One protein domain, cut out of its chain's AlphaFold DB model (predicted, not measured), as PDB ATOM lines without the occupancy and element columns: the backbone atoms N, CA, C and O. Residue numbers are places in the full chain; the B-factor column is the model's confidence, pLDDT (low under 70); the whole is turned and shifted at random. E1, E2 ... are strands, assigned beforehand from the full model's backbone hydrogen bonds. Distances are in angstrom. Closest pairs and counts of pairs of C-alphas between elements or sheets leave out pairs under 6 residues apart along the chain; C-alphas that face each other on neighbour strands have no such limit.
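Overview. This is residues 1 to 75 of the 101 residues of an uncharacterized protein of Salinispora arenicola (strain CNS-205) (UniProt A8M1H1). One strongly twisted sheet of five strands is folded into two wings by its longest strand, E3, which bends sharply and belongs to both. In one wing the first part of E3 runs beside E2, with E5 on the other side of E2; in the other wing the later part of E3 runs between E1 and E4, and the long link of residues 51 to 65 loops through the opening between the wings. The printed part has 75 residues, with no named helix and five named strands in the order E1, E2, E3, E4, E5, and its class is all strand. The sheet is branched, and its neighbour pairs are antiparallel. The whole is compact, with a radius of gyration of the C-alphas of 13.0 A, and the C-alphas span 39 by 29 by 17 A.

Arrangement. E3, residues 24 to 38, has three neighbours and bends by 86 degrees at residue 31. Its pairing is staggered. Over its residues 24 to 29 it pairs with E2, residues 14 to 21, antiparallel at 120 degrees; N 16 and O 28 are 2.8 A apart and N 26 and O 18 are 2.9 A apart, both within hydrogen-bond range. Over its residues 30 to 37 it pairs with E4, residues 44 to 50, antiparallel at 144 degrees, with N 34 and O 47 within hydrogen-bond range at 2.8 A. Over its residues 32 to 38 it pairs with E1, residues 2 to 9, antiparallel at 119 degrees, with N 5 and O 35 within hydrogen-bond range at 2.8 A. E1 and E2 lie on one side of E3, and E4 lies on the other side. E5, residues 66 to 72, is the antiparallel neighbour of E2 at 151 degrees; N 17 and O 69 are within hydrogen-bond range at 2.9 A. E3 lies on one side of E2 and E5 on the other side. E1, E4 and E5 are edge strands. E2 and E3 form a hairpin, and so do E3 and E4. E2, E3 and E4 are a meander, each strand the antiparallel neighbour of the one before. With E5 they make a Greek key, a meander of three strands plus a fourth that is the antiparallel neighbour of the first. The closest C-alphas of E2 and E4 are those of Ala 16 and Asp 50, 6.2 A apart. Between E4 and E5 the closest C-alphas, those of Gly 48 and Tyr 70, are 7.8 A apart. E1 is apart from E5 and also apart from E2.

Along the chain. E3 has 15 residues and measures 33.0 A from first to last C-alpha; its bend is at C-alpha 31, (-52.121, -0.051, -43.324). E2 measures 21.8 A. E1 begins at C-alpha 2, (-53.840, -7.647, -24.913), bends by 60 degrees at residue 5, and measures 19.9 A. E4 measures 19.5 A. E5 measures 18.5 A and ends at C-alpha 72, (-41.377, 6.749, -42.349).

Size, cuts and confidence. The C-alphas of Asp 40 and Pro 75, the two farthest apart, are 38.8 A from each other. The chain begins at Met 1; the printed part ends at Pro 75, in a full chain of 101 residues, and has no cut. The links from E1 to E2, E2 to E3 and E3 to E4 are tight, and the link from E4 to E5, with 15 residues, is long. The mean pLDDT of the printed part is 93.0, and no printed residue is under 70.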
ATOM      1  N   MET A   1     -53.350 -10.501 -21.223       84.75
ATOM      2  CA  MET A   1     -53.789 -10.708 -22.624       84.75
ATOM      3  C   MET A   1     -54.080  -9.327 -23.164       84.75
ATOM      4  O   MET A   1     -54.693  -8.545 -22.452       84.75
ATOM      5  N   LYS A   2     -53.614  -8.988 -24.364       88.25
ATOM      6  CA  LYS A   2     -53.840  -7.647 -24.913       88.25
ATOM      7  C   LYS A   2     -55.241  -7.555 -25.518       88.25
ATOM      8  O   LYS A   2     -55.730  -8.525 -26.095       88.25
ATOM      9  N   ARG A   3     -55.885  -6.396 -25.393       92.25
ATOM     10  CA  ARG A   3     -57.139  -6.059 -26.084       92.25
ATOM     11  C   ARG A   3     -56.916  -4.903 -27.048       92.25
ATOM     12  O   ARG A   3     -56.141  -3.997 -26.754       92.25
ATOM     13  N   ILE A   4     -57.639  -4.919 -28.163       94.31
ATOM     14  CA  ILE A   4     -57.686  -3.792 -29.094       94.31
ATOM     15  C   ILE A   4     -58.577  -2.705 -28.493       94.31
ATOM     16  O   ILE A   4     -59.731  -2.964 -28.152       94.31
ATOM     17  N   VAL A   5     -58.033  -1.499 -28.366       95.56
ATOM     18  CA  VAL A   5     -58.754  -0.311 -27.893       95.56
ATOM     19  C   VAL A   5     -59.193   0.554 -29.066       95.56
ATOM     20  O   VAL A   5     -60.328   1.020 -29.097       95.56
ATOM     21  N   GLU A   6     -58.306   0.757 -30.037       97.50
ATOM     22  CA  GLU A   6     -58.558   1.624 -31.185       97.50
ATOM     23  C   GLU A   6     -57.810   1.110 -32.415       97.50
ATOM     24  O   GLU A   6     -56.712   0.565 -32.297       97.50
ATOM     25  N   ILE A   7     -58.410   1.303 -33.589       97.75
ATOM     26  CA  ILE A   7     -57.789   1.055 -34.890       97.75
ATOM     27  C   ILE A   7     -57.994   2.304 -35.740       97.75
ATOM     28  O   ILE A   7     -59.129   2.744 -35.933       97.75
ATOM     29  N   VAL A   8     -56.912   2.841 -36.296       97.94
ATOM     30  CA  VAL A   8     -56.957   3.970 -37.231       97.94
ATOM     31  C   VAL A   8     -56.185   3.646 -38.508       97.94
ATOM     32  O   VAL A   8     -55.181   2.934 -38.453       97.94
ATOM     33  N   PRO A   9     -56.610   4.160 -39.676       97.62
ATOM     34  CA  PRO A   9     -55.846   3.992 -40.904       97.62
ATOM     35  C   PRO A   9     -54.487   4.687 -40.791       97.62
ATOM     36  O   PRO A   9     -54.383   5.827 -40.323       97.62
ATOM     37  N   ALA A  10     -53.437   4.017 -41.252       96.06
ATOM     38  CA  ALA A  10     -52.122   4.623 -41.350       96.06
ATOM     39  C   ALA A  10     -52.064   5.577 -42.547       96.06
ATOM     40  O   ALA A  10     -52.537   5.282 -43.645       96.06
ATOM     41  N   ARG A  11     -51.474   6.756 -42.335       94.12
ATOM     42  CA  ARG A  11     -51.195   7.680 -43.440       94.12
ATOM     43  C   ARG A  11     -50.138   7.064 -44.370       94.12
ATOM     44  O   ARG A  11     -49.218   6.421 -43.857       94.12
ATOM     45  N   PRO A  12     -50.211   7.304 -45.694       93.44
ATOM     46  CA  PRO A  12     -49.182   6.853 -46.626       93.44
ATOM     47  C   PRO A  12     -47.777   7.289 -46.197       93.44
ATOM     48  O   PRO A  12     -47.596   8.395 -45.682       93.44
ATOM     49  N   GLY A  13     -46.792   6.420 -46.432       95.00
ATOM     50  CA  GLY A  13     -45.384   6.672 -46.117       95.00
ATOM     51  C   GLY A  13     -44.833   5.895 -44.921       95.00
ATOM     52  O   GLY A  13     -43.623   5.876 -44.714       95.00
ATOM     53  N   TRP A  14     -45.680   5.224 -44.141       97.38
ATOM     54  CA  TRP A  14     -45.227   4.318 -43.083       97.38
ATOM     55  C   TRP A  14     -45.007   2.901 -43.605       97.38
ATOM     56  O   TRP A  14     -45.832   2.376 -44.349       97.38
ATOM     57  N   TYR A  15     -43.917   2.274 -43.171       97.31
ATOM     58  CA  TYR A  15     -43.534   0.910 -43.526       97.31
ATOM     59  C   TYR A  15     -43.092   0.133 -42.283       97.31
ATOM     60  O   TYR A  15     -42.370   0.669 -41.440       97.31
ATOM     61  N   ALA A  16     -43.481  -1.135 -42.187       97.50
ATOM     62  CA  ALA A  16     -42.884  -2.099 -41.274       97.50
ATOM     63  C   ALA A  16     -41.725  -2.788 -41.997       97.50
ATOM     64  O   ALA A  16     -41.897  -3.310 -43.099       97.50
ATOM     65  N   ARG A  17     -40.526  -2.749 -41.411       97.25
ATOM     66  CA  ARG A  17     -39.357  -3.455 -41.936       97.25
ATOM     67  C   ARG A  17     -39.131  -4.731 -41.147       97.25
ATOM     68  O   ARG A  17     -38.955  -4.683 -39.928       97.25
ATOM     69  N   TRP A  18     -39.028  -5.826 -41.877       96.50
ATOM     70  CA  TRP A  18     -38.764  -7.159 -41.364       96.50
ATOM     71  C   TRP A  18     -37.443  -7.671 -41.925       96.50
ATOM     72  O   TRP A  18     -37.061  -7.339 -43.048       96.50
ATOM     73  N   ARG A  19     -36.727  -8.467 -41.141       94.69
ATOM     74  CA  ARG A  19     -35.614  -9.285 -41.612       94.69
ATOM     75  C   ARG A  19     -36.194 -10.619 -42.060       94.69
ATOM     76  O   ARG A  19     -36.828 -11.287 -41.253       94.69
ATOM     77  N   VAL A  20     -35.985 -10.969 -43.326       89.75
ATOM     78  CA  VAL A  20     -36.523 -12.197 -43.948       89.75
ATOM     79  C   VAL A  20     -35.448 -13.271 -44.140       89.75
ATOM     80  O   VAL A  20     -35.756 -14.452 -44.241       89.75
ATOM     81  N   GLU A  21     -34.175 -12.873 -44.150       87.06
ATOM     82  CA  GLU A  21     -33.017 -13.766 -44.223       87.06
ATOM     83  C   GLU A  21     -31.786 -13.112 -43.562       87.06
ATOM     84  O   GLU A  21     -31.794 -11.900 -43.301       87.06
ATOM     85  N   PRO A  22     -30.700 -13.862 -43.288       82.00
ATOM     86  CA  PRO A  22     -29.459 -13.293 -42.770       82.00
ATOM     87  C   PRO A  22     -28.849 -12.267 -43.744       82.00
ATOM     88  O   PRO A  22     -28.146 -12.617 -44.685       82.00
ATOM     89  N   GLY A  23     -29.113 -10.981 -43.498       83.69
ATOM     90  CA  GLY A  23     -28.611  -9.855 -44.297       83.69
ATOM     91  C   GLY A  23     -29.644  -9.199 -45.219       83.69
ATOM     92  O   GLY A  23     -29.364  -8.123 -45.744       83.69
ATOM     93  N   GLY A  24     -30.835  -9.786 -45.365       91.50
ATOM     94  CA  GLY A  24     -31.918  -9.256 -46.196       91.50
ATOM     95  C   GLY A  24     -33.070  -8.697 -45.364       91.50
ATOM     96  O   GLY A  24     -33.574  -9.356 -44.449       91.50
ATOM     97  N   THR A  25     -33.507  -7.478 -45.688       95.31
ATOM     98  CA  THR A  25     -34.744  -6.899 -45.150       95.31
ATOM     99  C   THR A  25     -35.775  -6.698 -46.241       95.31
ATOM    100  O   THR A  25     -35.430  -6.538 -47.409       95.31
ATOM    101  N   ARG A  26     -37.043  -6.682 -45.836       95.38
ATOM    102  CA  ARG A  26     -38.177  -6.327 -46.679       95.38
ATOM    103  C   ARG A  26     -39.081  -5.356 -45.932       95.38
ATOM    104  O   ARG A  26     -39.284  -5.483 -44.722       95.38
ATOM    105  N   CYS A  27     -39.603  -4.373 -46.652       96.06
ATOM    106  CA  CYS A  27     -40.546  -3.392 -46.144       96.06
ATOM    107  C   CYS A  27     -41.953  -3.665 -46.672       96.06
ATOM    108  O   CYS A  27     -42.146  -3.847 -47.870       96.06
ATOM    109  N   TYR A  28     -42.946  -3.583 -45.794       95.75
ATOM    110  CA  TYR A  28     -44.358  -3.618 -46.159       95.75
ATOM    111  C   TYR A  28     -45.032  -2.318 -45.706       95.75
ATOM    112  O   TYR A  28     -44.777  -1.875 -44.581       95.75
ATOM    113  N   PRO A  29     -45.858  -1.663 -46.541       96.31
ATOM    114  CA  PRO A  29     -46.639  -0.504 -46.117       96.31
ATOM    115  C   PRO A  29     -47.475  -0.798 -44.864       96.31
ATOM    116  O   PRO A  29     -48.199  -1.792 -44.820       96.31
ATOM    117  N   VAL A  30     -47.425   0.086 -43.867       97.31
ATOM    118  CA  VAL A  30     -48.339   0.037 -42.717       97.31
ATOM    119  C   VAL A  30     -49.716   0.484 -43.191       97.31
ATOM    120  O   VAL A  30     -49.852   1.564 -43.765       97.31
ATOM    121  N   SER A  31     -50.731  -0.342 -42.952       96.62
ATOM    122  CA  SER A  31     -52.121  -0.051 -43.324       96.62
ATOM    123  C   SER A  31     -52.932   0.478 -42.144       96.62
ATOM    124  O   SER A  31     -53.805   1.326 -42.330       96.62
ATOM    125  N   LEU A  32     -52.629   0.020 -40.925       97.88
ATOM    126  CA  LEU A  32     -53.354   0.384 -39.708       97.88
ATOM    127  C   LEU A  32     -52.388   0.700 -38.567       97.88
ATOM    128  O   LEU A  32     -51.349   0.059 -38.432       97.88
ATOM    129  N   TRP A  33     -52.780   1.632 -37.705       98.25
ATOM    130  CA  TRP A  33     -52.247   1.761 -36.353       98.25
ATOM    131  C   TRP A  33     -53.276   1.237 -35.366       98.25
ATOM    132  O   TRP A  33     -54.462   1.546 -35.478       98.25
ATOM    133  N   VAL A  34     -52.816   0.456 -34.399       97.81
ATOM    134  CA  VAL A  34     -53.661  -0.198 -33.406       97.81
ATOM    135  C   VAL A  34     -53.149   0.156 -32.020       97.81
ATOM    136  O   VAL A  34     -51.976  -0.054 -31.717       97.81
ATOM    137  N   LEU A  35     -54.034   0.682 -31.175       96.88
ATOM    138  CA  LEU A  35     -53.776   0.847 -29.750       96.88
ATOM    139  C   LEU A  35     -54.189  -0.437 -29.030       96.88
ATOM    140  O   LEU A  35     -55.367  -0.803 -29.017       96.88
ATOM    141  N   LEU A  36     -53.215  -1.098 -28.419       94.12
ATOM    142  CA  LEU A  36     -53.395  -2.254 -27.557       94.12
ATOM    143  C   LEU A  36     -53.307  -1.831 -26.091       94.12
ATOM    144  O   LEU A  36     -52.516  -0.963 -25.727       94.12
ATOM    145  N   GLU A  37     -54.101  -2.468 -25.239       94.69
ATOM    146  CA  GLU A  37     -54.025  -2.314 -23.785       94.69
ATOM    147  C   GLU A  37     -53.967  -3.690 -23.125       94.69
ATOM    148  O   GLU A  37     -54.662  -4.617 -23.552       94.69
ATOM    149  N   GLU A  38     -53.148  -3.837 -22.088       92.31
ATOM    150  CA  GLU A  38     -53.166  -5.041 -21.260       92.31
ATOM    151  C   GLU A  38     -54.507  -5.167 -20.535       92.31
ATOM    152  O   GLU A  38     -55.081  -4.191 -20.057       92.31
ATOM    153  N   THR A  39     -55.029  -6.387 -20.427       88.19
ATOM    154  CA  THR A  39     -56.315  -6.648 -19.758       88.19
ATOM    155  C   THR A  39     -56.358  -6.220 -18.292       88.19
ATOM    156  O   THR A  39     -57.446  -6.021 -17.760       88.19
ATOM    157  N   ASP A  40     -55.206  -6.092 -17.638       88.44
ATOM    158  CA  ASP A  40     -55.082  -5.597 -16.263       88.44
ATOM    159  C   ASP A  40     -54.970  -4.059 -16.178       88.44
ATOM    160  O   ASP A  40     -54.880  -3.505 -15.085       88.44
ATOM    161  N   GLY A  41     -54.997  -3.364 -17.321       80.38
ATOM    162  CA  GLY A  41     -54.917  -1.909 -17.429       80.38
ATOM    163  C   GLY A  41     -53.526  -1.328 -17.163       80.38
ATOM    164  O   GLY A  41     -53.389  -0.108 -17.090       80.38
ATOM    165  N   THR A  42     -52.494  -2.162 -17.010       85.06
ATOM    166  CA  THR A  42     -51.160  -1.719 -16.567       85.06
ATOM    167  C   THR A  42     -50.288  -1.148 -17.686       85.06
ATOM    168  O   THR A  42     -49.317  -0.447 -17.402       85.06
ATOM    169  N   GLY A  43     -50.633  -1.401 -18.952       89.31
ATOM    170  CA  GLY A  43     -49.824  -0.993 -20.098       89.31
ATOM    171  C   GLY A  43     -50.641  -0.726 -21.355       89.31
ATOM    172  O   GLY A  43     -51.643  -1.392 -21.616       89.31
ATOM    173  N   ARG A  44     -50.186   0.254 -22.142       94.38
ATOM    174  CA  ARG A  44     -50.702   0.585 -23.475       94.38
ATOM    175  C   ARG A  44     -49.565   0.611 -24.480       94.38
ATOM    176  O   ARG A  44     -48.488   1.118 -24.177       94.38
ATOM    177  N   GLU A  45     -49.826   0.116 -25.679       94.44
ATOM    178  CA  GLU A  45     -48.853   0.040 -26.765       94.44
ATOM    179  C   GLU A  45     -49.523   0.390 -28.093       94.44
ATOM    180  O   GLU A  45     -50.658  -0.008 -28.341       94.44
ATOM    181  N   VAL A  46     -48.822   1.123 -28.957       96.75
ATOM    182  CA  VAL A  46     -49.265   1.366 -30.334       96.75
ATOM    183  C   VAL A  46     -48.423   0.518 -31.275       96.75
ATOM    184  O   VAL A  46     -47.200   0.650 -31.300       96.75
ATOM    185  N   ILE A  47     -49.086  -0.315 -32.072       97.19
ATOM    186  CA  ILE A  47     -48.460  -1.158 -33.092       97.19
ATOM    187  C   ILE A  47     -48.993  -0.804 -34.478       97.19
ATOM    188  O   ILE A  47     -50.147  -0.408 -34.638       97.19
ATOM    189  N   GLY A  48     -48.129  -0.909 -35.480       97.81
ATOM    190  CA  GLY A  48     -48.489  -0.798 -36.884       97.81
ATOM    191  C   GLY A  48     -48.737  -2.188 -37.450       97.81
ATOM    192  O   GLY A  48     -47.902  -3.073 -37.275       97.81
ATOM    193  N   VAL A  49     -49.863  -2.359 -38.137       97.31
ATOM    194  CA  VAL A  49     -50.176  -3.571 -38.901       97.31
ATOM    195  C   VAL A  49     -49.888  -3.290 -40.364       97.31
ATOM    196  O   VAL A  49     -50.405  -2.319 -40.936       97.31
ATOM    197  N   ASP A  50     -49.035  -4.109 -40.965       96.19
ATOM    198  CA  ASP A  50     -48.685  -3.963 -42.370       96.19
ATOM    199  C   ASP A  50     -49.743  -4.530 -43.324       96.19
ATOM    200  O   ASP A  50     -50.749  -5.113 -42.921       96.19
ATOM    201  N   CYS A  51     -49.567  -4.272 -44.620       93.94
ATOM    202  CA  CYS A  51     -50.540  -4.622 -45.651       93.94
ATOM    203  C   CYS A  51     -50.713  -6.132 -45.868       93.94
ATOM    204  O   CYS A  51     -51.627  -6.524 -46.593       93.94
ATOM    205  N   VAL A  52     -49.865  -6.968 -45.261       91.94
ATOM    206  CA  VAL A  52     -50.011  -8.430 -45.257       91.94
ATOM    207  C   VAL A  52     -50.540  -8.957 -43.918       91.94
ATOM    208  O   VAL A  52     -50.708 -10.163 -43.766       91.94
ATOM    209  N   GLY A  53     -50.881  -8.066 -42.981       92.88
ATOM    210  CA  GLY A  53     -51.484  -8.399 -41.689       92.88
ATOM    211  C   GLY A  53     -50.480  -8.653 -40.565       92.88
ATOM    212  O   GLY A  53     -50.904  -8.979 -39.459       92.88
ATOM    213  N   GLN A  54     -49.180  -8.478 -40.810       94.44
ATOM    214  CA  GLN A  54     -48.138  -8.747 -39.822       94.44
ATOM    215  C   GLN A  54     -47.931  -7.556 -38.880       94.44
ATOM    216  O   GLN A  54     -48.102  -6.389 -39.253       94.44
ATOM    217  N   TRP A  55     -47.553  -7.854 -37.635       95.19
ATOM    218  CA  TRP A  55     -47.239  -6.856 -36.607       95.19
ATOM    219  C   TRP A  55     -46.302  -7.422 -35.522       95.19
ATOM    220  O   TRP A  55     -46.246  -8.639 -35.325       95.19
ATOM    221  N   PRO A  56     -45.534  -6.587 -34.795       93.31
ATOM    222  CA  PRO A  56     -44.510  -7.078 -33.872       93.31
ATOM    223  C   PRO A  56     -45.101  -7.871 -32.701       93.31
ATOM    224  O   PRO A  56     -45.813  -7.315 -31.871       93.31
ATOM    225  N   GLY A  57     -44.752  -9.153 -32.603       87.38
ATOM    226  CA  GLY A  57     -45.237 -10.040 -31.541       87.38
ATOM    227  C   GLY A  57     -46.494 -10.842 -31.888       87.38
ATOM    228  O   GLY A  57     -47.018 -11.512 -31.004       87.38
ATOM    229  N   ALA A  58     -46.966 -10.800 -33.138       88.25
ATOM    230  CA  ALA A  58     -47.984 -11.731 -33.620       88.25
ATOM    231  C   ALA A  58     -47.415 -13.153 -33.768       88.25
ATOM    232  O   ALA A  58     -46.335 -13.335 -34.337       88.25
ATOM    233  N   ASP A  59     -48.167 -14.148 -33.294       84.94
ATOM    234  CA  ASP A  59     -47.803 -15.568 -33.395       84.94
ATOM    235  C   ASP A  59     -47.953 -16.119 -34.827       84.94
ATOM    236  O   ASP A  59     -47.355 -17.136 -35.171       84.94
ATOM    237  N   ASP A  60     -48.758 -15.457 -35.658       86.56
ATOM    238  CA  ASP A  60     -49.101 -15.830 -37.033       86.56
ATOM    239  C   ASP A  60     -48.312 -15.054 -38.100       86.56
ATOM    240  O   ASP A  60     -48.621 -15.140 -39.290       86.56
ATOM    241  N   ASN A  61     -47.270 -14.325 -37.689       89.31
ATOM    242  CA  ASN A  61     -46.328 -13.715 -38.622       89.31
ATOM    243  C   ASN A  61     -45.632 -14.774 -39.497       89.31
ATOM    244  O   ASN A  61     -45.531 -15.954 -39.148       89.31
ATOM    245  N   GLU A  62     -45.101 -14.328 -40.635       85.62
ATOM    246  CA  GLU A  62     -44.316 -15.168 -41.533       85.62
ATOM    247  C   GLU A  62     -43.149 -15.823 -40.775       85.62
ATOM    248  O   GLU A  62     -42.381 -15.167 -40.064       85.62
ATOM    249  N   VAL A  63     -43.013 -17.144 -40.919       83.75
ATOM    250  CA  VAL A  63     -42.015 -17.925 -40.181       83.75
ATOM    251  C   VAL A  63     -40.606 -17.466 -40.550       83.75
ATOM    252  O   VAL A  63     -40.224 -17.470 -41.716       83.75
ATOM    253  N   GLY A  64     -39.811 -17.125 -39.535       81.62
ATOM    254  CA  GLY A  64     -38.442 -16.637 -39.718       81.62
ATOM    255  C   GLY A  64     -38.341 -15.129 -39.969       81.62
ATOM    256  O   GLY A  64     -37.226 -14.611 -40.013       81.62
ATOM    257  N   GLY A  65     -39.472 -14.424 -40.068       86.19
ATOM    258  CA  GLY A  65     -39.522 -12.969 -40.096       86.19
ATOM    259  C   GLY A  65     -39.240 -12.368 -38.719       86.19
ATOM    260  O   GLY A  65     -39.940 -12.648 -37.749       86.19
ATOM    261  N   GLU A  66     -38.233 -11.504 -38.618       93.44
ATOM    262  CA  GLU A  66     -37.949 -10.740 -37.396       93.44
ATOM    263  C   GLU A  66     -38.281  -9.266 -37.623       93.44
ATOM    264  O   GLU A  66     -37.764  -8.635 -38.551       93.44
ATOM    265  N   PHE A  67     -39.133  -8.695 -36.772       95.69
ATOM    266  CA  PHE A  67     -39.432  -7.270 -36.848       95.69
ATOM    267  C   PHE A  67     -38.180  -6.449 -36.530       95.69
ATOM    268  O   PHE A  67     -37.556  -6.626 -35.487       95.69
ATOM    269  N   VAL A  68     -37.833  -5.512 -37.414       96.12
ATOM    270  CA  VAL A  68     -36.666  -4.642 -37.233       96.12
ATOM    271  C   VAL A  68     -37.091  -3.277 -36.709       96.12
ATOM    272  O   VAL A  68     -36.590  -2.824 -35.682       96.12
ATOM    273  N   ARG A  69     -37.960  -2.576 -37.450       97.31
ATOM    274  CA  ARG A  69     -38.438  -1.230 -37.098       97.31
ATOM    275  C   ARG A  69     -39.589  -0.776 -37.984       97.31
ATOM    276  O   ARG A  69     -39.728  -1.230 -39.121       97.31
ATOM    277  N   TYR A  70     -40.293   0.250 -37.525       97.88
ATOM    278  CA  TYR A  70     -41.068   1.112 -38.412       97.88
ATOM    279  C   TYR A  70     -40.159   2.138 -39.101       97.88
ATOM    280  O   TYR A  70     -39.181   2.622 -38.525       97.88
ATOM    281  N   LEU A  71     -40.487   2.475 -40.343       96.75
ATOM    282  CA  LEU A  71     -39.816   3.481 -41.160       96.75
ATOM    283  C   LEU A  71     -40.866   4.441 -41.716       96.75
ATOM    284  O   LEU A  71     -41.887   3.998 -42.235       96.75
ATOM    285  N   PHE A  72     -40.590   5.741 -41.651       96.12
ATOM    286  CA  PHE A  72     -41.377   6.749 -42.349       96.12
ATOM    287  C   PHE A  72     -40.579   7.301 -43.533       96.12
ATOM    288  O   PHE A  72     -39.444   7.749 -43.365       96.12
ATOM    289  N   GLN A  73     -41.179   7.278 -44.720       94.88
ATOM    290  CA  GLN A  73     -40.728   7.992 -45.905       94.88
ATOM    291  C   GLN A  73     -41.875   8.852 -46.415       94.88
ATOM    292  O   GLN A  73     -43.001   8.384 -46.558       94.88
ATOM    293  N   THR A  74     -41.604  10.127 -46.677       92.56
ATOM    294  CA  THR A  74     -42.624  11.006 -47.251       92.56
ATOM    295  C   THR A  74     -43.041  10.474 -48.622       92.56
ATOM    296  O   THR A  74     -42.152  10.067 -49.371       92.56
ATOM    297  N   PRO A  75     -44.331  10.533 -48.995       86.88
ATOM    298  CA  PRO A  75     -44.801  10.046 -50.295       86.88
ATOM    299  C   PRO A  75     -43.997  10.573 -51.494       86.88
ATOM    300  O   PRO A  75     -43.734   9.826 -52.433       86.88
TER     301      PRO A  75